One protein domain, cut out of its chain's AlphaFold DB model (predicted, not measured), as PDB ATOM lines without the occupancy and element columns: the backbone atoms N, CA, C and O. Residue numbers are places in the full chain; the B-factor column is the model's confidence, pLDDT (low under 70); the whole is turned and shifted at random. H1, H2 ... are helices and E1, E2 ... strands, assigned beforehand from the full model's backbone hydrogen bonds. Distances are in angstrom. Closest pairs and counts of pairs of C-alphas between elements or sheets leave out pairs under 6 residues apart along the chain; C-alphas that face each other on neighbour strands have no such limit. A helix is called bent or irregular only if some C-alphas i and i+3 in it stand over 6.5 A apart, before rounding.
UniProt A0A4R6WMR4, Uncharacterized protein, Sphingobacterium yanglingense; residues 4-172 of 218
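AT A GLANCE: This is residues 4 to 172 of the 218 residues of an uncharacterized protein of Sphingobacterium yanglingense (UniProt A0A4R6WMR4). A two-stranded ribbon, E1 and E2, lies toward one end of an elongated domain, and E2 runs straight into the long helix H6, which joins H1, H3 and arm H4a in an up-and-down bundle, each running against the one before it in the chain. H2 and H5 pack on each other outside this bundle, and the long link of residues 122 to 137 loops far out. The 169 printed residues hold six named helices and two antiparallel strands, in the order H1 H2 H3 H4 E1 H5 E2 H6: mostly helix. The whole is compact, with a radius of gyration of the C-alphas of 17.9 A and spans of 67 by 36 by 27 A.

IN THESE COORDINATES: E1 is residues 97 to 103 and E2 138 to 144, 19.1 A long. H6, residues 145 to 172, is 40.2 A long and ends at C-alpha 172 (11.456, -53.841, 33.156). H1, residues 4 to 25, starts at C-alpha 4 (-14.968, -45.330, 40.134), is 30.4 A long and only just irregular, with C-alphas 16 and 19 6.9 A apart. H2 is residues 42 to 52, H3 56 to 65 and H5 109 to 121. H4, residues 70 to 90, was assigned as one helix by its hydrogen bonds but is bent, C-alphas 80 and 83 being 6.7 A apart; its arms are H4a, 70 to 80, and H4b, 83 to 90.

HOW THE PARTS SIT: E1 and E2 are antiparallel, with N 100 and O 141 at 2.8 A. H6 touches H3 at a shallow tilt of 20 degrees, closest C-alphas Ala 61 and Val 163, 5.8 A, with residues 155 to 167 alone. H1 touches H4b, closest C-alphas Pro 20 and Ile 84, 6.8 A, with residues 17 to 24 alone. H2 touches H5, closest C-alphas Ser 43 and Asp 112, 5.3 A. H5 and H6 are apart. Every O i to N i+4 pair is within hydrogen-bond range in H2, H3, H4a, H4b, H5 and H6; in H1, 16 of 18.

THE WHOLE: The C-alphas farthest apart are Gly 132 and Ser 172, 67.7 A. The printed part has no cut; the links H1 to H2 and H5 to E2 are long. The model's pLDDT is under 70 in 77 residues: 26 to 55, 96 and 98 to 143.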
ATOM      1  N   ARG A   4     -14.982 -45.791  38.747       81.81
ATOM      2  CA  ARG A   4     -14.968 -45.330  40.134       81.81
ATOM      3  C   ARG A   4     -13.553 -45.075  40.652       81.81
ATOM      4  O   ARG A   4     -13.277 -43.996  41.153       81.81
ATOM      5  N   THR A   5     -12.631 -46.024  40.475       76.44
ATOM      6  CA  THR A   5     -11.238 -45.858  40.927       76.44
ATOM      7  C   THR A   5     -10.546 -44.703  40.202       76.44
ATOM      8  O   THR A   5      -9.743 -43.990  40.802       76.44
ATOM      9  N   PHE A   6     -10.867 -44.495  38.921       78.50
ATOM     10  CA  PHE A   6     -10.382 -43.343  38.164       78.50
ATOM     11  C   PHE A   6     -10.894 -42.026  38.753       78.50
ATOM     12  O   PHE A   6     -10.095 -41.144  39.049       78.50
ATOM     13  N   GLN A   7     -12.208 -41.916  38.966       81.50
ATOM     14  CA  GLN A   7     -12.838 -40.728  39.547       81.50
ATOM     15  C   GLN A   7     -12.281 -40.406  40.934       81.50
ATOM     16  O   GLN A   7     -11.856 -39.280  41.161       81.50
ATOM     17  N   GLU A   8     -12.184 -41.396  41.821       81.81
ATOM     18  CA  GLU A   8     -11.622 -41.203  43.162       81.81
ATOM     19  C   GLU A   8     -10.152 -40.746  43.097       81.81
ATOM     20  O   GLU A   8      -9.740 -39.879  43.854       81.81
ATOM     21  N   THR A   9      -9.350 -41.284  42.170       81.00
ATOM     22  CA  THR A   9      -7.949 -40.850  41.991       81.00
ATOM     23  C   THR A   9      -7.860 -39.418  41.454       81.00
ATOM     24  O   THR A   9      -6.977 -38.663  41.856       81.00
ATOM     25  N   CYS A  10      -8.771 -39.025  40.557       80.69
ATOM     26  CA  CYS A  10      -8.878 -37.647  40.082       80.69
ATOM     27  C   CYS A  10      -9.244 -36.688  41.218       80.69
ATOM     28  O   CYS A  10      -8.649 -35.621  41.314       80.69
ATOM     29  N   GLU A  11     -10.182 -37.068  42.088       79.25
ATOM     30  CA  GLU A  11     -10.578 -36.254  43.240       79.25
ATOM     31  C   GLU A  11      -9.435 -36.080  44.245       79.25
ATOM     32  O   GLU A  11      -9.187 -34.960  44.696       79.25
ATOM     33  N   ASP A  12      -8.702 -37.152  44.554       78.44
ATOM     34  CA  ASP A  12      -7.526 -37.093  45.430       78.44
ATOM     35  C   ASP A  12      -6.433 -36.193  44.831       78.44
ATOM     36  O   ASP A  12      -5.823 -35.377  45.525       78.44
ATOM     37  N   LEU A  13      -6.217 -36.288  43.514       80.62
ATOM     38  CA  LEU A  13      -5.263 -35.444  42.804       80.62
ATOM     39  C   LEU A  13      -5.696 -33.973  42.795       80.62
ATOM     40  O   LEU A  13      -4.862 -33.101  43.027       80.62
ATOM     41  N   ASP A  14      -6.979 -33.690  42.565       79.06
ATOM     42  CA  ASP A  14      -7.528 -32.333  42.592       79.06
ATOM     43  C   ASP A  14      -7.380 -31.698  43.986       79.06
ATOM     44  O   ASP A  14      -7.030 -30.520  44.090       79.06
ATOM     45  N   ARG A  15      -7.562 -32.482  45.058       74.56
ATOM     46  CA  ARG A  15      -7.295 -32.044  46.439       74.56
ATOM     47  C   ARG A  15      -5.818 -31.722  46.655       74.56
ATOM     48  O   ARG A  15      -5.503 -30.645  47.161       74.56
ATOM     49  N   LEU A  16      -4.918 -32.599  46.208       78.06
ATOM     50  CA  LEU A  16      -3.470 -32.413  46.349       78.06
ATOM     51  C   LEU A  16      -2.964 -31.156  45.617       78.06
ATOM     52  O   LEU A  16      -2.122 -30.423  46.137       78.06
ATOM     53  N   VAL A  17      -3.458 -30.891  44.402       80.06
ATOM     54  CA  VAL A  17      -2.978 -29.769  43.570       80.06
ATOM     55  C   VAL A  17      -3.648 -28.436  43.874       80.06
ATOM     56  O   VAL A  17      -3.144 -27.392  43.442       80.06
ATOM     57  N   TRP A  18      -4.761 -28.445  44.608       77.06
ATOM     58  CA  TRP A  18      -5.522 -27.240  44.915       77.06
ATOM     59  C   TRP A  18      -4.663 -26.188  45.619       77.06
ATOM     60  O   TRP A  18      -4.545 -25.062  45.132       77.06
ATOM     61  N   TYR A  19      -3.996 -26.546  46.714       74.19
ATOM     62  CA  TYR A  19      -3.204 -25.573  47.460       74.19
ATOM     63  C   TYR A  19      -1.979 -25.061  46.697       74.19
ATOM     64  O   TYR A  19      -1.815 -23.842  46.647       74.19
ATOM     65  N   PRO A  20      -1.131 -25.901  46.060       78.44
ATOM     66  CA  PRO A  20      -0.076 -25.391  45.189       78.44
ATOM     67  C   PRO A  20      -0.601 -24.387  44.155       78.44
ATOM     68  O   PRO A  20       0.040 -23.368  43.898       78.44
ATOM     69  N   THR A  21      -1.792 -24.640  43.607       79.12
ATOM     70  CA  THR A  21      -2.454 -23.745  42.652       79.12
ATOM     71  C   THR A  21      -2.839 -22.415  43.302       79.12
ATOM     72  O   THR A  21      -2.477 -21.362  42.778       79.12
ATOM     73  N   VAL A  22      -3.488 -22.431  44.469       72.31
ATOM     74  CA  VAL A  22      -3.848 -21.214  45.222       72.31
ATOM     75  C   VAL A  22      -2.602 -20.435  45.653       72.31
ATOM     76  O   VAL A  22      -2.550 -19.209  45.521       72.31
ATOM     77  N   PHE A  23      -1.562 -21.127  46.117       74.25
ATOM     78  CA  PHE A  23      -0.278 -20.536  46.476       74.25
ATOM     79  C   PHE A  23       0.341 -19.810  45.275       74.25
ATOM     80  O   PHE A  23       0.693 -18.639  45.383       74.25
ATOM     81  N   ILE A  24       0.369 -20.437  44.096       77.50
ATOM     82  CA  ILE A  24       0.831 -19.805  42.850       77.50
ATOM     83  C   ILE A  24      -0.019 -18.586  42.476       77.50
ATOM     84  O   ILE A  24       0.525 -17.510  42.215       77.50
ATOM     85  N   GLN A  25      -1.341 -18.750  42.424       73.81
ATOM     86  CA  GLN A  25      -2.263 -17.722  41.936       73.81
ATOM     87  C   GLN A  25      -2.297 -16.490  42.838       73.81
ATOM     88  O   GLN A  25      -2.479 -15.371  42.370       73.81
ATOM     89  N   SER A  26      -2.046 -16.683  44.127       67.62
ATOM     90  CA  SER A  26      -1.914 -15.604  45.095       67.62
ATOM     91  C   SER A  26      -0.534 -14.925  45.070       67.62
ATOM     92  O   SER A  26      -0.130 -14.249  46.010       67.62
ATOM     93  N   ASN A  27       0.226 -15.089  43.981       69.81
ATOM     94  CA  ASN A  27       1.600 -14.610  43.847       69.81
ATOM     95  C   ASN A  27       2.503 -15.084  44.999       69.81
ATOM     96  O   ASN A  27       3.327 -14.331  45.526       69.81
ATOM     97  N   MET A  28       2.331 -16.345  45.404       68.69
ATOM     98  CA  MET A  28       3.055 -16.976  46.509       68.69
ATOM     99  C   MET A  28       2.820 -16.275  47.858       68.69
ATOM    100  O   MET A  28       3.622 -16.404  48.782       68.69
ATOM    101  N   GLY A  29       1.736 -15.503  47.970       56.06
ATOM    102  CA  GLY A  29       1.279 -14.834  49.182       56.06
ATOM    103  C   GLY A  29      -0.219 -15.046  49.336       56.06
ATOM    104  O   GLY A  29      -0.992 -14.394  48.658       56.06
ATOM    105  N   ILE A  30      -0.616 -15.954  50.226       54.59
ATOM    106  CA  ILE A  30      -1.978 -16.501  50.307       54.59
ATOM    107  C   ILE A  30      -3.044 -15.385  50.308       54.59
ATOM    108  O   ILE A  30      -3.200 -14.653  51.284       54.59
ATOM    109  N   ASN A  31      -3.780 -15.271  49.201       47.16
ATOM    110  CA  ASN A  31      -4.945 -14.409  49.045       47.16
ATOM    111  C   ASN A  31      -6.171 -15.319  48.983       47.16
ATOM    112  O   ASN A  31      -6.384 -16.039  48.010       47.16
ATOM    113  N   TRP A  32      -6.932 -15.299  50.071       48.53
ATOM    114  CA  TRP A  32      -8.009 -16.232  50.387       48.53
ATOM    115  C   TRP A  32      -9.334 -15.927  49.679       48.53
ATOM    116  O   TRP A  32     -10.298 -16.666  49.840       48.53
ATOM    117  N   ASN A  33      -9.390 -14.870  48.865       42.12
ATOM    118  CA  ASN A  33     -10.598 -14.481  48.129       42.12
ATOM    119  C   ASN A  33     -10.852 -15.321  46.862       42.12
ATOM    120  O   ASN A  33     -11.731 -14.978  46.075       42.12
ATOM    121  N   MET A  34     -10.082 -16.385  46.624       38.84
ATOM    122  CA  MET A  34     -10.300 -17.289  45.496       38.84
ATOM    123  C   MET A  34     -11.042 -18.535  45.975       38.84
ATOM    124  O   MET A  34     -10.422 -19.410  46.584       38.84
ATOM    125  N   PRO A  35     -12.363 -18.625  45.734       34.84
ATOM    126  CA  PRO A  35     -13.138 -19.759  46.189       34.84
ATOM    127  C   PRO A  35     -12.723 -21.002  45.388       34.84
ATOM    128  O   PRO A  35     -12.675 -20.958  44.152       34.84
ATOM    129  N   PRO A  36     -12.444 -22.138  46.040       38.25
ATOM    130  CA  PRO A  36     -12.536 -23.416  45.359       38.25
ATOM    131  C   PRO A  36     -13.962 -23.602  44.840       38.25
ATOM    132  O   PRO A  36     -14.936 -23.206  45.472       38.25
ATOM    133  N   LYS A  37     -14.098 -24.253  43.684       38.19
ATOM    134  CA  LYS A  37     -15.396 -24.565  43.056       38.19
ATOM    135  C   LYS A  37     -16.267 -25.555  43.861       38.19
ATOM    136  O   LYS A  37     -17.306 -25.983  43.373       38.19
ATOM    137  N   LYS A  38     -15.846 -25.925  45.071       36.66
ATOM    138  CA  LYS A  38     -16.596 -26.652  46.100       36.66
ATOM    139  C   LYS A  38     -16.285 -25.965  47.429       36.66
ATOM    140  O   LYS A  38     -15.157 -25.525  47.617       36.66
ATOM    141  N   GLU A  39     -17.267 -25.837  48.309       35.00
ATOM    142  CA  GLU A  39     -17.118 -25.224  49.632       35.00
ATOM    143  C   GLU A  39     -16.009 -25.936  50.420       35.00
ATOM    144  O   GLU A  39     -16.137 -27.101  50.789       35.00
ATOM    145  N   ILE A  40     -14.885 -25.254  50.626       42.12
ATOM    146  CA  ILE A  40     -13.750 -25.772  51.386       42.12
ATOM    147  C   ILE A  40     -13.582 -24.864  52.605       42.12
ATOM    148  O   ILE A  40     -13.223 -23.695  52.486       42.12
ATOM    149  N   CYS A  41     -13.921 -25.419  53.766       43.81
ATOM    150  CA  CYS A  41     -13.918 -24.775  55.080       43.81
ATOM    151  C   CYS A  41     -12.476 -24.575  55.615       43.81
ATOM    152  O   CYS A  41     -11.540 -25.192  55.097       43.81
ATOM    153  N   SER A  42     -12.266 -23.746  56.649       45.84
ATOM    154  CA  SER A  42     -10.937 -23.497  57.258       45.84
ATOM    155  C   SER A  42     -10.270 -24.790  57.744       45.84
ATOM    156  O   SER A  42      -9.052 -24.941  57.654       45.84
ATOM    157  N   SER A  43     -11.079 -25.769  58.145       45.62
ATOM    158  CA  SER A  43     -10.695 -27.164  58.396       45.62
ATOM    159  C   SER A  43      -9.925 -27.844  57.258       45.62
ATOM    160  O   SER A  43      -9.048 -28.651  57.528       45.62
ATOM    161  N   THR A  44     -10.155 -27.518  55.984       49.06
ATOM    162  CA  THR A  44      -9.376 -28.121  54.883       49.06
ATOM    163  C   THR A  44      -7.996 -27.495  54.736       49.06
ATOM    164  O   THR A  44      -7.076 -28.128  54.236       49.06
ATOM    165  N   TRP A  45      -7.817 -26.263  55.206       55.41
ATOM    166  CA  TRP A  45      -6.500 -25.645  55.281       55.41
ATOM    167  C   TRP A  45      -5.669 -26.258  56.404       55.41
ATOM    168  O   TRP A  45      -4.496 -26.567  56.210       55.41
ATOM    169  N   VAL A  46      -6.309 -26.511  57.548       51.47
ATOM    170  CA  VAL A  46      -5.732 -27.297  58.643       51.47
ATOM    171  C   VAL A  46      -5.391 -28.690  58.125       51.47
ATOM    172  O   VAL A  46      -4.236 -29.083  58.209       51.47
ATOM    173  N   ASN A  47      -6.339 -29.384  57.490       49.47
ATOM    174  CA  ASN A  47      -6.120 -30.699  56.892       49.47
ATOM    175  C   ASN A  47      -5.086 -30.673  55.770       49.47
ATOM    176  O   ASN A  47      -4.506 -31.705  55.505       49.47
ATOM    177  N   PHE A  48      -4.811 -29.538  55.128       51.81
ATOM    178  CA  PHE A  48      -3.745 -29.424  54.137       51.81
ATOM    179  C   PHE A  48      -2.373 -29.201  54.789       51.81
ATOM    180  O   PHE A  48      -1.402 -29.806  54.360       51.81
ATOM    181  N   PHE A  49      -2.248 -28.390  55.844       52.41
ATOM    182  CA  PHE A  49      -0.984 -28.280  56.593       52.41
ATOM    183  C   PHE A  49      -0.675 -29.552  57.398       52.41
ATOM    184  O   PHE A  49       0.477 -29.975  57.463       52.41
ATOM    185  N   VAL A  50      -1.710 -30.197  57.940       48.69
ATOM    186  CA  VAL A  50      -1.658 -31.539  58.538       48.69
ATOM    187  C   VAL A  50      -1.422 -32.598  57.454       48.69
ATOM    188  O   VAL A  50      -0.598 -33.481  57.650       48.69
ATOM    189  N   GLY A  51      -2.082 -32.476  56.300       47.09
ATOM    190  CA  GLY A  51      -2.065 -33.397  55.152       47.09
ATOM    191  C   GLY A  51      -0.767 -33.384  54.355       47.09
ATOM    192  O   GLY A  51      -0.290 -34.406  53.879       47.09
ATOM    193  N   MET A  52      -0.111 -32.230  54.287       48.75
ATOM    194  CA  MET A  52       1.260 -32.121  53.811       48.75
ATOM    195  C   MET A  52       2.192 -32.960  54.693       48.75
ATOM    196  O   MET A  52       2.979 -33.745  54.176       48.75
ATOM    197  N   ASN A  53       2.023 -32.907  56.014       47.91
ATOM    198  CA  ASN A  53       2.708 -33.803  56.949       47.91
ATOM    199  C   ASN A  53       2.068 -35.206  57.064       47.91
ATOM    200  O   ASN A  53       2.505 -35.991  57.908       47.91
ATOM    201  N   SER A  54       1.058 -35.538  56.252       54.00
ATOM    202  CA  SER A  54       0.363 -36.826  56.293       54.00
ATOM    203  C   SER A  54       0.847 -37.782  55.201       54.00
ATOM    204  O   SER A  54       1.605 -37.437  54.292       54.00
ATOM    205  N   SER A  55       0.395 -39.031  55.301       57.75
ATOM    206  CA  SER A  55       0.640 -40.098  54.334       57.75
ATOM    207  C   SER A  55      -0.035 -39.880  52.970       57.75
ATOM    208  O   SER A  55       0.175 -40.704  52.083       57.75
ATOM    209  N   GLU A  56      -0.796 -38.800  52.752       71.50
ATOM    210  CA  GLU A  56      -1.620 -38.573  51.550       71.50
ATOM    211  C   GLU A  56      -0.860 -38.687  50.211       71.50
ATOM    212  O   GLU A  56      -1.304 -39.447  49.342       71.50
ATOM    213  N   PRO A  57       0.306 -38.033  50.000       74.75
ATOM    214  CA  PRO A  57       1.074 -38.218  48.766       74.75
ATOM    215  C   PRO A  57       1.545 -39.668  48.580       74.75
ATOM    216  O   PRO A  57       1.517 -40.198  47.467       74.75
ATOM    217  N   ALA A  58       1.941 -40.341  49.662       78.06
ATOM    218  CA  ALA A  58       2.385 -41.732  49.617       78.06
ATOM    219  C   ALA A  58       1.221 -42.703  49.337       78.06
ATOM    220  O   ALA A  58       1.381 -43.670  48.587       78.06
ATOM    221  N   GLU A  59       0.036 -42.436  49.885       81.12
ATOM    222  CA  GLU A  59      -1.189 -43.194  49.629       81.12
ATOM    223  C   GLU A  59      -1.664 -43.028  48.187       81.12
ATOM    224  O   GLU A  59      -1.982 -44.027  47.535       81.12
ATOM    225  N   LEU A  60      -1.616 -41.807  47.646       84.00
ATOM    226  CA  LEU A  60      -1.906 -41.557  46.236       84.00
ATOM    227  C   LEU A  60      -0.904 -42.281  45.326       84.00
ATOM    228  O   LEU A  60      -1.308 -42.937  44.364       84.00
ATOM    229  N   ALA A  61       0.394 -42.237  45.653       86.12
ATOM    230  CA  ALA A  61       1.418 -42.981  44.922       86.12
ATOM    231  C   ALA A  61       1.118 -44.488  44.917       86.12
ATOM    232  O   ALA A  61       1.152 -45.131  43.864       86.12
ATOM    233  N   LYS A  62       0.767 -45.050  46.081       86.44
ATOM    234  CA  LYS A  62       0.375 -46.456  46.223       86.44
ATOM    235  C   LYS A  62      -0.855 -46.772  45.373       86.44
ATOM    236  O   LYS A  62      -0.794 -47.716  44.592       86.44
ATOM    237  N   LYS A  63      -1.915 -45.962  45.462       86.06
ATOM    238  CA  LYS A  63      -3.174 -46.120  44.712       86.06
ATOM    239  C   LYS A  63      -2.945 -46.144  43.199       86.06
ATOM    240  O   LYS A  63      -3.489 -47.009  42.513       86.06
ATOM    241  N   ILE A  64      -2.093 -45.251  42.687       86.50
ATOM    242  CA  ILE A  64      -1.699 -45.223  41.271       86.50
ATOM    243  C   ILE A  64      -0.944 -46.503  40.895       86.50
ATOM    244  O   ILE A  64      -1.255 -47.137  39.889       86.50
ATOM    245  N   LEU A  65       0.035 -46.905  41.709       86.19
ATOM    246  CA  LEU A  65       0.907 -48.046  41.427       86.19
ATOM    247  C   LEU A  65       0.217 -49.408  41.557       86.19
ATOM    248  O   LEU A  65       0.718 -50.381  40.989       86.19
ATOM    249  N   THR A  66      -0.873 -49.507  42.318       85.00
ATOM    250  CA  THR A  66      -1.679 -50.729  42.468       85.00
ATOM    251  C   THR A  66      -2.816 -50.833  41.454       85.00
ATOM    252  O   THR A  66      -3.533 -51.825  41.464       85.00
ATOM    253  N   ASN A  67      -3.012 -49.824  40.603       84.44
ATOM    254  CA  ASN A  67      -4.058 -49.837  39.586       84.44
ATOM    255  C   ASN A  67      -3.701 -50.766  38.409       84.44
ATOM    256  O   ASN A  67      -2.525 -50.947  38.099       84.44
ATOM    257  N   ASP A  68      -4.714 -51.270  37.699       78.44
ATOM    258  CA  ASP A  68      -4.553 -52.076  36.476       78.44
ATOM    259  C   ASP A  68      -3.934 -51.289  35.309       78.44
ATOM    260  O   ASP A  68      -3.460 -51.863  34.330       78.44
ATOM    261  N   SER A  69      -3.993 -49.957  35.347       81.69
ATOM    262  CA  SER A  69      -3.503 -49.082  34.273       81.69
ATOM    263  C   SER A  69      -2.673 -47.921  34.837       81.69
ATOM    264  O   SER A  69      -3.034 -46.751  34.672       81.69
ATOM    265  N   PRO A  70      -1.529 -48.220  35.482       84.19
ATOM    266  CA  PRO A  70      -0.718 -47.226  36.183       84.19
ATOM    267  C   PRO A  70      -0.126 -46.183  35.225       84.19
ATOM    268  O   PRO A  70       0.037 -45.032  35.611       84.19
ATOM    269  N   ASN A  71       0.116 -46.542  33.957       85.81
ATOM    270  CA  ASN A  71       0.595 -45.613  32.925       85.81
ATOM    271  C   ASN A  71      -0.398 -44.478  32.642       85.81
ATOM    272  O   ASN A  71       0.009 -43.328  32.539       85.81
ATOM    273  N   GLN A  72      -1.697 -44.777  32.543       85.88
ATOM    274  CA  GLN A  72      -2.714 -43.753  32.275       85.88
ATOM    275  C   GLN A  72      -2.813 -42.759  33.437       85.88
ATOM    276  O   GLN A  72      -2.868 -41.548  33.225       85.88
ATOM    277  N   LEU A  73      -2.779 -43.274  34.667       87.56
ATOM    278  CA  LEU A  73      -2.798 -42.454  35.875       87.56
ATOM    279  C   LEU A  73      -1.491 -41.673  36.070       87.56
ATOM    280  O   LEU A  73      -1.537 -40.532  36.519       87.56
ATOM    281  N   LEU A  74      -0.342 -42.234  35.685       90.12
ATOM    282  CA  LEU A  74       0.932 -41.515  35.662       90.12
ATOM    283  C   LEU A  74       0.893 -40.347  34.666       90.12
ATOM    284  O   LEU A  74       1.290 -39.244  35.025       90.12
ATOM    285  N   THR A  75       0.361 -40.542  33.457       89.62
ATOM    286  CA  THR A  75       0.192 -39.450  32.482       89.62
ATOM    287  C   THR A  75      -0.712 -38.343  33.030       89.62
ATOM    288  O   THR A  75      -0.405 -37.159  32.887       89.62
ATOM    289  N   LEU A  76      -1.812 -38.708  33.698       89.19
ATOM    290  CA  LEU A  76      -2.697 -37.744  34.356       89.19
ATOM    291  C   LEU A  76      -1.965 -36.971  35.465       89.19
ATOM    292  O   LEU A  76      -2.059 -35.743  35.529       89.19
ATOM    293  N   LEU A  77      -1.218 -37.685  36.311       91.38
ATOM    294  CA  LEU A  77      -0.409 -37.110  37.382       91.38
ATOM    295  C   LEU A  77       0.605 -36.107  36.818       91.38
ATOM    296  O   LEU A  77       0.674 -34.971  37.277       91.38
ATOM    297  N   GLU A  78       1.345 -36.488  35.778       92.56
ATOM    298  CA  GLU A  78       2.301 -35.616  35.092       92.56
ATOM    299  C   GLU A  78       1.639 -34.360  34.536       92.56
ATOM    300  O   GLU A  78       2.125 -33.250  34.763       92.56
ATOM    301  N   HIS A  79       0.512 -34.527  33.846       91.38
ATOM    302  CA  HIS A  79      -0.229 -33.424  33.252       91.38
ATOM    303  C   HIS A  79      -0.704 -32.410  34.305       91.38
ATOM    304  O   HIS A  79      -0.700 -31.205  34.051       91.38
ATOM    305  N   ARG A  80      -1.080 -32.875  35.503       87.25
ATOM    306  CA  ARG A  80      -1.520 -32.008  36.606       87.25
ATOM    307  C   ARG A  80      -0.360 -31.386  37.384       87.25
ATOM    308  O   ARG A  80      -0.418 -30.199  37.695       87.25
ATOM    309  N   LEU A  81       0.692 -32.148  37.681       92.12
ATOM    310  CA  LEU A  81       1.778 -31.697  38.557       92.12
ATOM    311  C   LEU A  81       2.843 -30.865  37.841       92.12
ATOM    312  O   LEU A  81       3.334 -29.883  38.398       92.12
ATOM    313  N   MET A  82       3.213 -31.221  36.607       93.12
ATOM    314  CA  MET A  82       4.331 -30.576  35.907       93.12
ATOM    315  C   MET A  82       4.165 -29.059  35.722       93.12
ATOM    316  O   MET A  82       5.150 -28.341  35.929       93.12
ATOM    317  N   PRO A  83       2.978 -28.525  35.366       92.62
ATOM    318  CA  PRO A  83       2.782 -27.078  35.279       92.62
ATOM    319  C   PRO A  83       3.037 -26.373  36.617       92.62
ATOM    320  O   PRO A  83       3.720 -25.351  36.656       92.62
ATOM    321  N   ILE A  84       2.555 -26.954  37.717       90.06
ATOM    322  CA  ILE A  84       2.701 -26.416  39.075       90.06
ATOM    323  C   ILE A  84       4.172 -26.429  39.500       90.06
ATOM    324  O   ILE A  84       4.708 -25.396  39.901       90.06
ATOM    325  N   ILE A  85       4.852 -27.569  39.332       92.88
ATOM    326  CA  ILE A  85       6.280 -27.737  39.637       92.88
ATOM    327  C   ILE A  85       7.120 -26.697  38.882       92.88
ATOM    328  O   ILE A  85       7.980 -26.043  39.473       92.88
ATOM    329  N   ARG A  86       6.854 -26.483  37.585       93.69
ATOM    330  CA  ARG A  86       7.578 -25.485  36.775       93.69
ATOM    331  C   ARG A  86       7.438 -24.070  37.329       93.69
ATOM    332  O   ARG A  86       8.430 -23.346  37.382       93.69
ATOM    333  N   VAL A  87       6.234 -23.679  37.747       90.44
ATOM    334  CA  VAL A  87       6.000 -22.345  38.316       90.44
ATOM    335  C   VAL A  87       6.644 -22.208  39.696       90.44
ATOM    336  O   VAL A  87       7.238 -21.174  39.988       90.44
ATOM    337  N   LEU A  88       6.585 -23.247  40.532       88.44
ATOM    338  CA  LEU A  88       7.262 -23.245  41.831       88.44
ATOM    339  C   LEU A  88       8.785 -23.100  41.676       88.44
ATOM    340  O   LEU A  88       9.389 -22.318  42.407       88.44
ATOM    341  N   ARG A  89       9.402 -23.780  40.697       90.50
ATOM    342  CA  ARG A  89      10.847 -23.675  40.412       90.50
ATOM    343  C   ARG A  89      11.274 -22.290  39.934       90.50
ATOM    344  O   ARG A  89      12.339 -21.822  40.317       90.50
ATOM    345  N   SER A  90      10.477 -21.645  39.083       89.06
ATOM    346  CA  SER A  90      10.864 -20.376  38.448       89.06
ATOM    347  C   SER A  90      10.720 -19.156  39.361       89.06
ATOM    348  O   SER A  90      11.203 -18.071  39.035       89.06
ATOM    349  N   LYS A  91      10.048 -19.303  40.505       82.56
ATOM    350  CA  LYS A  91       9.702 -18.185  41.383       82.56
ATOM    351  C   LYS A  91      10.769 -17.951  42.444       82.56
ATOM    352  O   LYS A  91      10.899 -18.722  43.393       82.56
ATOM    353  N   ASN A  92      11.466 -16.822  42.334       80.06
ATOM    354  CA  ASN A  92      12.348 -16.308  43.379       80.06
ATOM    355  C   ASN A  92      11.537 -15.524  44.412       80.06
ATOM    356  O   ASN A  92      10.938 -14.499  44.096       80.06
ATOM    357  N   LEU A  93      11.501 -16.033  45.642       79.88
ATOM    358  CA  LEU A  93      10.783 -15.422  46.755       79.88
ATOM    359  C   LEU A  93      11.766 -14.730  47.690       79.88
ATOM    360  O   LEU A  93      12.833 -15.265  47.986       79.88
ATOM    361  N   GLU A  94      11.388 -13.546  48.163       75.31
ATOM    362  CA  GLU A  94      12.139 -12.847  49.204       75.31
ATOM    363  C   GLU A  94      12.151 -13.692  50.477       75.31
ATOM    364  O   GLU A  94      11.105 -14.190  50.914       75.31
ATOM    365  N   ARG A  95      13.338 -13.823  51.075       71.75
ATOM    366  CA  ARG A  95      13.519 -14.487  52.365       71.75
ATOM    367  C   ARG A  95      12.840 -13.676  53.467       71.75
ATOM    368  O   ARG A  95      12.895 -12.450  53.458       71.75
ATOM    369  N   GLY A  96      12.236 -14.377  54.421       68.06
ATOM    370  CA  GLY A  96      11.546 -13.779  55.560       68.06
ATOM    371  C   GLY A  96      10.115 -14.286  55.698       68.06
ATOM    372  O   GLY A  96       9.475 -14.690  54.723       68.06
ATOM    373  N   LYS A  97       9.614 -14.261  56.933       70.62
ATOM    374  CA  LYS A  97       8.219 -14.592  57.222       70.62
ATOM    375  C   LYS A  97       7.329 -13.440  56.757       70.62
ATOM    376  O   LYS A  97       7.649 -12.276  56.994       70.62
ATOM    377  N   ARG A  98       6.219 -13.749  56.086       65.75
ATOM    378  CA  ARG A  98       5.153 -12.774  55.830       65.75
ATOM    379  C   ARG A  98       3.943 -13.126  56.675       65.75
ATOM    380  O   ARG A  98       3.448 -14.244  56.587       65.75
ATOM    381  N   THR A  99       3.457 -12.151  57.434       66.81
ATOM    382  CA  THR A  99       2.205 -12.284  58.172       66.81
ATOM    383  C   THR A  99       1.029 -12.202  57.207       66.81
ATOM    384  O   THR A  99       0.883 -11.233  56.458       66.81
ATOM    385  N   ILE A 100       0.177 -13.214  57.238       61.62
ATOM    386  CA  ILE A 100      -1.054 -13.308  56.462       61.62
ATOM    387  C   ILE A 100      -2.216 -13.183  57.434       61.62
ATOM    388  O   ILE A 100      -2.247 -13.872  58.450       61.62
ATOM    389  N   LYS A 101      -3.170 -12.302  57.127       59.84
ATOM    390  CA  LYS A 101      -4.420 -12.196  57.882       59.84
ATOM    391  C   LYS A 101      -5.468 -13.102  57.249       59.84
ATOM    392  O   LYS A 101      -5.713 -13.008  56.049       59.84
ATOM    393  N   ILE A 102      -6.080 -13.953  58.056       58.25
ATOM    394  CA  ILE A 102      -7.085 -14.934  57.646       58.25
ATOM    395  C   ILE A 102      -8.398 -14.528  58.299       58.25
ATOM    396  O   ILE A 102      -8.452 -14.446  59.520       58.25
ATOM    397  N   LYS A 103      -9.445 -14.258  57.520       58.19
ATOM    398  CA  LYS A 103     -10.769 -13.938  58.074       58.19
ATOM    399  C   LYS A 103     -11.400 -15.205  58.664       58.19
ATOM    400  O   LYS A 103     -11.349 -16.251  58.023       58.19
ATOM    401  N   ARG A 104     -11.985 -15.116  59.863       58.47
ATOM    402  CA  ARG A 104     -12.747 -16.228  60.454       58.47
ATOM    403  C   ARG A 104     -13.994 -16.518  59.624       58.47
ATOM    404  O   ARG A 104     -14.700 -15.589  59.233       58.47
ATOM    405  N   ASN A 105     -14.262 -17.799  59.384       55.34
ATOM    406  CA  ASN A 105     -15.549 -18.232  58.865       55.34
ATOM    407  C   ASN A 105     -16.553 -18.279  60.025       55.34
ATOM    408  O   ASN A 105     -16.336 -18.987  61.008       55.34
ATOM    409  N   THR A 106     -17.619 -17.488  59.942       57.19
ATOM    410  CA  THR A 106     -18.645 -17.394  60.991       57.19
ATOM    411  C   THR A 106     -19.651 -18.538  60.941       57.19
ATOM    412  O   THR A 106     -20.325 -18.781  61.939       57.19
ATOM    413  N   ASP A 107     -19.718 -19.265  59.824       52.59
ATOM    414  CA  ASP A 107     -20.817 -20.198  59.555       52.59
ATOM    415  C   ASP A 107     -20.522 -21.640  60.022       52.59
ATOM    416  O   ASP A 107     -21.450 -22.420  60.186       52.59
ATOM    417  N   ASN A 108     -19.255 -21.991  60.311       53.28
ATOM    418  CA  ASN A 108     -18.815 -23.336  60.744       53.28
ATOM    419  C   ASN A 108     -17.813 -23.285  61.922       53.28
ATOM    420  O   ASN A 108     -16.701 -23.808  61.861       53.28
ATOM    421  N   SER A 109     -18.205 -22.617  63.011       55.31
ATOM    422  CA  SER A 109     -17.274 -22.168  64.059       55.31
ATOM    423  C   SER A 109     -16.573 -23.256  64.896       55.31
ATOM    424  O   SER A 109     -15.540 -22.951  65.483       55.31
ATOM    425  N   GLU A 110     -17.082 -24.493  64.989       53.94
ATOM    426  CA  GLU A 110     -16.499 -25.532  65.866       53.94
ATOM    427  C   GLU A 110     -15.317 -26.275  65.231       53.94
ATOM    428  O   GLU A 110     -14.227 -26.289  65.795       53.94
ATOM    429  N   THR A 111     -15.471 -26.830  64.026       51.69
ATOM    430  CA  THR A 111     -14.395 -27.585  63.349       51.69
ATOM    431  C   THR A 111     -13.194 -26.699  63.007       51.69
ATOM    432  O   THR A 111     -12.046 -27.145  62.986       51.69
ATOM    433  N   ASP A 112     -13.454 -25.415  62.765       52.44
ATOM    434  CA  ASP A 112     -12.421 -24.415  62.531       52.44
ATOM    435  C   ASP A 112     -11.666 -24.047  63.816       52.44
ATOM    436  O   ASP A 112     -10.481 -23.725  63.742       52.44
ATOM    437  N   LYS A 113     -12.298 -24.130  64.996       58.97
ATOM    438  CA  LYS A 113     -11.624 -23.886  66.281       58.97
ATOM    439  C   LYS A 113     -10.598 -24.970  66.591       58.97
ATOM    440  O   LYS A 113      -9.468 -24.621  66.918       58.97
ATOM    441  N   ASP A 114     -10.947 -26.244  66.426       57.41
ATOM    442  CA  ASP A 114     -10.046 -27.363  66.745       57.41
ATOM    443  C   ASP A 114      -8.806 -27.375  65.847       57.41
ATOM    444  O   ASP A 114      -7.672 -27.514  66.312       57.41
ATOM    445  N   GLY A 115      -9.005 -27.161  64.545       56.16
ATOM    446  CA  GLY A 115      -7.898 -27.130  63.603       56.16
ATOM    447  C   GLY A 115      -6.971 -25.934  63.808       56.16
ATOM    448  O   GLY A 115      -5.747 -26.065  63.750       56.16
ATOM    449  N   VAL A 116      -7.537 -24.759  64.082       59.28
ATOM    450  CA  VAL A 116      -6.743 -23.570  64.402       59.28
ATOM    451  C   VAL A 116      -6.031 -23.745  65.745       59.28
ATOM    452  O   VAL A 116      -4.866 -23.369  65.834       59.28
ATOM    453  N   ALA A 117      -6.659 -24.350  66.756       61.28
ATOM    454  CA  ALA A 117      -6.015 -24.645  68.035       61.28
ATOM    455  C   ALA A 117      -4.780 -25.540  67.853       61.28
ATOM    456  O   ALA A 117      -3.720 -25.221  68.390       61.28
ATOM    457  N   TRP A 118      -4.867 -26.582  67.016       60.12
ATOM    458  CA  TRP A 118      -3.707 -27.406  66.658       60.12
ATOM    459  C   TRP A 118      -2.598 -26.590  65.972       60.12
ATOM    460  O   TRP A 118      -1.422 -26.704  66.312       60.12
ATOM    461  N   LEU A 119      -2.952 -25.709  65.034       59.31
ATOM    462  CA  LEU A 119      -1.982 -24.844  64.348       59.31
ATOM    463  C   LEU A 119      -1.340 -23.800  65.273       59.31
ATOM    464  O   LEU A 119      -0.192 -23.409  65.045       59.31
ATOM    465  N   MET A 120      -2.075 -23.325  66.283       62.03
ATOM    466  CA  MET A 120      -1.544 -22.448  67.328       62.03
ATOM    467  C   MET A 120      -0.572 -23.206  68.241       62.03
ATOM    468  O   MET A 120       0.501 -22.679  68.527       62.03
ATOM    469  N   ASP A 121      -0.900 -24.441  68.631       64.06
ATOM    470  CA  ASP A 121      -0.028 -25.317  69.431       64.06
ATOM    471  C   ASP A 121       1.286 -25.645  68.697       64.06
ATOM    472  O   ASP A 121       2.373 -25.569  69.265       64.06
ATOM    473  N   MET A 122       1.211 -25.869  67.381       56.84
ATOM    474  CA  MET A 122       2.388 -26.037  66.516       56.84
ATOM    475  C   MET A 122       3.167 -24.731  66.264       56.84
ATOM    476  O   MET A 122       4.166 -24.732  65.540       56.84
ATOM    477  N   GLY A 123       2.722 -23.598  66.822       57.28
ATOM    478  CA  GLY A 123       3.372 -22.295  66.677       57.28
ATOM    479  C   GLY A 123       3.352 -21.748  65.248       57.28
ATOM    480  O   GLY A 123       4.208 -20.934  64.899       57.28
ATOM    481  N   LEU A 124       2.414 -22.209  64.416       55.56
ATOM    482  CA  LEU A 124       2.267 -21.793  63.023       55.56
ATOM    483  C   LEU A 124       1.372 -20.555  62.919       55.56
ATOM    484  O   LEU A 124       1.718 -19.614  62.205       55.56
ATOM    485  N   VAL A 125       0.257 -20.536  63.657       56.59
ATOM    486  CA  VAL A 125      -0.730 -19.443  63.708       56.59
ATOM    487  C   VAL A 125      -0.651 -18.727  65.055       56.59
ATOM    488  O   VAL A 125      -0.485 -19.369  66.085       56.59
ATOM    489  N   TYR A 126      -0.849 -17.408  65.065       60.69
ATOM    490  CA  TYR A 126      -1.033 -16.645  66.299       60.69
ATOM    491  C   TYR A 126      -2.318 -15.819  66.228       60.69
ATOM    492  O   TYR A 126      -2.580 -15.086  65.267       60.69
ATOM    493  N   GLU A 127      -3.133 -15.902  67.276       58.88
ATOM    494  CA  GLU A 127      -4.278 -15.018  67.432       58.88
ATOM    495  C   GLU A 127      -3.819 -13.680  68.011       58.88
ATOM    496  O   GLU A 127      -3.384 -13.582  69.157       58.88
ATOM    497  N   LYS A 128      -3.917 -12.614  67.215       55.25
ATOM    498  CA  LYS A 128      -3.712 -11.260  67.724       55.25
ATOM    499  C   LYS A 128      -5.068 -10.721  68.161       55.25
ATOM    500  O   LYS A 128      -5.846 -10.288  67.312       55.25
ATOM    501  N   GLN A 129      -5.352 -10.755  69.465       50.25
ATOM    502  CA  GLN A 129      -6.565 -10.136  70.003       50.25
ATOM    503  C   GLN A 129      -6.652  -8.673  69.548       50.25
ATOM    504  O   GLN A 129      -5.675  -7.914  69.615       50.25
ATOM    505  N   GLY A 130      -7.823  -8.278  69.050       45.47
ATOM    506  CA  GLY A 130      -8.099  -6.885  68.732       45.47
ATOM    507  C   GLY A 130      -8.001  -6.029  69.995       45.47
ATOM    508  O   GLY A 130      -8.419  -6.445  71.077       45.47
ATOM    509  N   LYS A 131      -7.468  -4.807  69.875       40.31
ATOM    510  CA  LYS A 131      -7.582  -3.812  70.950       40.31
ATOM    511  C   LYS A 131      -9.075  -3.596  71.239       40.31
ATOM    512  O   LYS A 131      -9.772  -3.062  70.383       40.31
ATOM    513  N   GLY A 132      -9.542  -4.005  72.420       48.38
ATOM    514  CA  GLY A 132     -10.909  -3.734  72.885       48.38
ATOM    515  C   GLY A 132     -11.790  -4.943  73.219       48.38
ATOM    516  O   GLY A 132     -12.995  -4.761  73.332       48.38
ATOM    517  N   GLY A 133     -11.244  -6.154  73.378       39.16
ATOM    518  CA  GLY A 133     -11.995  -7.279  73.967       39.16
ATOM    519  C   GLY A 133     -13.105  -7.876  73.093       39.16
ATOM    520  O   GLY A 133     -13.896  -8.673  73.586       39.16
ATOM    521  N   LYS A 134     -13.169  -7.524  71.804       45.19
ATOM    522  CA  LYS A 134     -13.970  -8.258  70.813       45.19
ATOM    523  C   LYS A 134     -13.146  -9.425  70.273       45.19
ATOM    524  O   LYS A 134     -11.952  -9.244  70.012       45.19
ATOM    525  N   GLU A 135     -13.776 -10.592  70.119       51.88
ATOM    526  CA  GLU A 135     -13.172 -11.743  69.439       51.88
ATOM    527  C   GLU A 135     -12.579 -11.282  68.103       51.88
ATOM    528  O   GLU A 135     -13.197 -10.517  67.363       51.88
ATOM    529  N   ALA A 136     -11.335 -11.668  67.825       54.34
ATOM    530  CA  ALA A 136     -10.664 -11.216  66.621       54.34
ATOM    531  C   ALA A 136     -11.345 -11.837  65.390       54.34
ATOM    532  O   ALA A 136     -11.275 -13.046  65.190       54.34
ATOM    533  N   ASP A 137     -11.920 -11.011  64.511       58.94
ATOM    534  CA  ASP A 137     -12.509 -11.433  63.222       58.94
ATOM    535  C   ASP A 137     -11.487 -12.066  62.251       58.94
ATOM    536  O   ASP A 137     -11.820 -12.470  61.132       58.94
ATOM    537  N   SER A 138     -10.211 -12.132  62.647       59.44
ATOM    538  CA  SER A 138      -9.133 -12.662  61.826       59.44
ATOM    539  C   SER A 138      -8.007 -13.310  62.631       59.44
ATOM    540  O   SER A 138      -7.603 -12.784  63.667       59.44
ATOM    541  N   TYR A 139      -7.432 -14.384  62.093       58.88
ATOM    542  CA  TYR A 139      -6.171 -14.979  62.539       58.88
ATOM    543  C   TYR A 139      -4.981 -14.353  61.809       58.88
ATOM    544  O   TYR A 139      -5.119 -13.886  60.678       58.88
ATOM    545  N   SER A 140      -3.803 -14.335  62.437       60.53
ATOM    546  CA  SER A 140      -2.550 -13.942  61.785       60.53
ATOM    547  C   SER A 140      -1.603 -15.138  61.712       60.53
ATOM    548  O   SER A 140      -1.398 -15.840  62.695       60.53
ATOM    549  N   LEU A 141      -1.033 -15.377  60.538       63.03
ATOM    550  CA  LEU A 141      -0.162 -16.515  60.258       63.03
ATOM    551  C   LEU A 141       1.163 -16.018  59.695       63.03
ATOM    552  O   LEU A 141       1.169 -15.374  58.647       63.03
ATOM    553  N   ASP A 142       2.277 -16.361  60.331       64.62
ATOM    554  CA  ASP A 142       3.598 -16.032  59.806       64.62
ATOM    555  C   ASP A 142       4.096 -17.146  58.884       64.62
ATOM    556  O   ASP A 142       4.625 -18.165  59.323       64.62
ATOM    557  N   VAL A 143       3.953 -16.942  57.575       66.50
ATOM    558  CA  VAL A 143       4.351 -17.938  56.574       66.50
ATOM    559  C   VAL A 143       5.772 -17.677  56.101       66.50
ATOM    560  O   VAL A 143       6.057 -16.634  55.501       66.50
ATOM    561  N   ASP A 144       6.658 -18.658  56.291       72.06
ATOM    562  CA  ASP A 144       7.896 -18.739  55.517       72.06
ATOM    563  C   ASP A 144       7.575 -19.220  54.098       72.06
ATOM    564  O   ASP A 144       7.440 -20.411  53.817       72.06
ATOM    565  N   ARG A 145       7.446 -18.261  53.181       74.56
ATOM    566  CA  ARG A 145       7.100 -18.535  51.782       74.56
ATOM    567  C   ARG A 145       8.188 -19.332  51.059       74.56
ATOM    568  O   ARG A 145       7.869 -20.079  50.139       74.56
ATOM    569  N   VAL A 146       9.457 -19.174  51.448       79.88
ATOM    570  CA  VAL A 146      10.578 -19.907  50.838       79.88
ATOM    571  C   VAL A 146      10.569 -21.354  51.310       79.88
ATOM    572  O   VAL A 146      10.687 -22.255  50.475       79.88
ATOM    573  N   GLY A 147      10.388 -21.570  52.614       75.62
ATOM    574  CA  GLY A 147      10.215 -22.895  53.205       75.62
ATOM    575  C   GLY A 147       9.025 -23.623  52.589       75.62
ATOM    576  O   GLY A 147       9.191 -24.708  52.038       75.62
ATOM    577  N   LEU A 148       7.862 -22.972  52.544       76.44
ATOM    578  CA  LEU A 148       6.639 -23.529  51.967       76.44
ATOM    579  C   LEU A 148       6.783 -23.855  50.473       76.44
ATOM    580  O   LEU A 148       6.421 -24.947  50.046       76.44
ATOM    581  N   ARG A 149       7.360 -22.953  49.664       82.75
ATOM    582  CA  ARG A 149       7.629 -23.225  48.241       82.75
ATOM    583  C   ARG A 149       8.548 -24.433  48.072       82.75
ATOM    584  O   ARG A 149       8.275 -25.287  47.236       82.75
ATOM    585  N   SER A 150       9.648 -24.476  48.824       82.38
ATOM    586  CA  SER A 150      10.634 -25.565  48.744       82.38
ATOM    587  C   SER A 150      10.024 -26.896  49.167       82.38
ATOM    588  O   SER A 150      10.263 -27.911  48.524       82.38
ATOM    589  N   TYR A 151       9.183 -26.864  50.194       78.50
ATOM    590  CA  TYR A 151       8.448 -28.014  50.682       78.50
ATOM    591  C   TYR A 151       7.442 -28.540  49.648       78.50
ATOM    592  O   TYR A 151       7.512 -29.704  49.269       78.50
ATOM    593  N   LEU A 152       6.566 -27.678  49.112       81.56
ATOM    594  CA  LEU A 152       5.623 -28.058  48.051       81.56
ATOM    595  C   LEU A 152       6.352 -28.644  46.843       81.56
ATOM    596  O   LEU A 152       5.921 -29.641  46.271       81.56
ATOM    597  N   LEU A 153       7.462 -28.018  46.452       87.62
ATOM    598  CA  LEU A 153       8.266 -28.494  45.341       87.62
ATOM    599  C   LEU A 153       8.806 -29.902  45.613       87.62
ATOM    600  O   LEU A 153       8.640 -30.776  44.769       87.62
ATOM    601  N   TYR A 154       9.387 -30.121  46.794       86.50
ATOM    602  CA  TYR A 154       9.887 -31.425  47.217       86.50
ATOM    603  C   TYR A 154       8.784 -32.491  47.193       86.50
ATOM    604  O   TYR A 154       8.952 -33.514  46.537       86.50
ATOM    605  N   THR A 155       7.636 -32.235  47.824       83.94
ATOM    606  CA  THR A 155       6.539 -33.211  47.931       83.94
ATOM    607  C   THR A 155       5.979 -33.611  46.565       83.94
ATOM    608  O   THR A 155       5.777 -34.795  46.293       83.94
ATOM    609  N   LEU A 156       5.745 -32.642  45.672       89.56
ATOM    610  CA  LEU A 156       5.206 -32.925  44.338       89.56
ATOM    611  C   LEU A 156       6.225 -33.651  43.447       89.56
ATOM    612  O   LEU A 156       5.851 -34.528  42.664       89.56
ATOM    613  N   GLU A 157       7.507 -33.301  43.557       90.69
ATOM    614  CA  GLU A 157       8.580 -33.971  42.821       90.69
ATOM    615  C   GLU A 157       8.831 -35.392  43.321       90.69
ATOM    616  O   GLU A 157       9.047 -36.290  42.501       90.69
ATOM    617  N   ASP A 158       8.781 -35.607  44.634       89.50
ATOM    618  CA  ASP A 158       8.966 -36.918  45.245       89.50
ATOM    619  C   ASP A 158       7.834 -37.876  44.863       89.50
ATOM    620  O   ASP A 158       8.104 -38.971  44.364       89.50
ATOM    621  N   LEU A 159       6.575 -37.430  44.955       89.56
ATOM    622  CA  LEU A 159       5.416 -38.187  44.472       89.56
ATOM    623  C   LEU A 159       5.606 -38.613  43.010       89.56
ATOM    624  O   LEU A 159       5.521 -39.799  42.674       89.56
ATOM    625  N   LEU A 160       5.908 -37.652  42.133       91.75
ATOM    626  CA  LEU A 160       6.064 -37.926  40.710       91.75
ATOM    627  C   LEU A 160       7.224 -38.898  40.440       91.75
ATOM    628  O   LEU A 160       7.102 -39.829  39.641       91.75
ATOM    629  N   THR A 161       8.352 -38.699  41.117       91.44
ATOM    630  CA  THR A 161       9.551 -39.529  40.963       91.44
ATOM    631  C   THR A 161       9.319 -40.947  41.471       91.44
ATOM    632  O   THR A 161       9.720 -41.909  40.809       91.44
ATOM    633  N   THR A 162       8.636 -41.096  42.603       90.62
ATOM    634  CA  THR A 162       8.305 -42.386  43.213       90.62
ATOM    635  C   THR A 162       7.413 -43.218  42.301       90.62
ATOM    636  O   THR A 162       7.727 -44.386  42.036       90.62
ATOM    637  N   VAL A 163       6.355 -42.618  41.747       90.62
ATOM    638  CA  VAL A 163       5.466 -43.307  40.801       90.62
ATOM    639  C   VAL A 163       6.230 -43.686  39.529       90.62
ATOM    640  O   VAL A 163       6.197 -44.851  39.132       90.62
ATOM    641  N   ARG A 164       6.992 -42.759  38.928       91.31
ATOM    642  CA  ARG A 164       7.798 -43.029  37.719       91.31
ATOM    643  C   ARG A 164       8.770 -44.188  37.904       91.31
ATOM    644  O   ARG A 164       8.767 -45.128  37.113       91.31
ATOM    645  N   ARG A 165       9.602 -44.131  38.949       90.25
ATOM    646  CA  ARG A 165      10.642 -45.139  39.208       90.25
ATOM    647  C   ARG A 165      10.036 -46.508  39.470       90.25
ATOM    648  O   ARG A 165      10.510 -47.501  38.926       90.25
ATOM    649  N   THR A 166       8.994 -46.565  40.292       88.62
ATOM    650  CA  THR A 166       8.372 -47.840  40.652       88.62
ATOM    651  C   THR A 166       7.663 -48.460  39.456       88.62
ATOM    652  O   THR A 166       7.804 -49.657  39.215       88.62
ATOM    653  N   ASN A 167       6.957 -47.651  38.667       88.62
ATOM    654  CA  ASN A 167       6.286 -48.117  37.463       88.62
ATOM    655  C   ASN A 167       7.285 -48.591  36.391       88.62
ATOM    656  O   ASN A 167       7.128 -49.679  35.849       88.62
ATOM    657  N   SER A 168       8.372 -47.846  36.164       88.69
ATOM    658  CA  SER A 168       9.452 -48.253  35.252       88.69
ATOM    659  C   SER A 168      10.104 -49.574  35.675       88.69
ATOM    660  O   SER A 168      10.258 -50.463  34.846       88.69
ATOM    661  N   ARG A 169      10.396 -49.763  36.972       88.50
ATOM    662  CA  ARG A 169      10.917 -51.042  37.489       88.50
ATOM    663  C   ARG A 169       9.960 -52.206  37.230       88.50
ATOM    664  O   ARG A 169      10.414 -53.275  36.837       88.50
ATOM    665  N   LYS A 170       8.651 -52.009  37.436       85.94
ATOM    666  CA  LYS A 170       7.638 -53.038  37.142       85.94
ATOM    667  C   LYS A 170       7.637 -53.412  35.659       85.94
ATOM    668  O   LYS A 170       7.601 -54.599  35.352       85.94
ATOM    669  N   ILE A 171       7.717 -52.422  34.766       87.00
ATOM    670  CA  ILE A 171       7.792 -52.646  33.316       87.00
ATOM    671  C   ILE A 171       9.033 -53.475  32.968       87.00
ATOM    672  O   ILE A 171       8.884 -54.527  32.357       87.00
ATOM    673  N   SER A 172      10.221 -53.098  33.450       89.06
ATOM    674  CA  SER A 172      11.456 -53.841  33.156       89.06
ATOM    675  C   SER A 172      11.428 -55.295  33.643       89.06
ATOM    676  O   SER A 172      11.933 -56.188  32.968       89.06
TER     677      SER A 172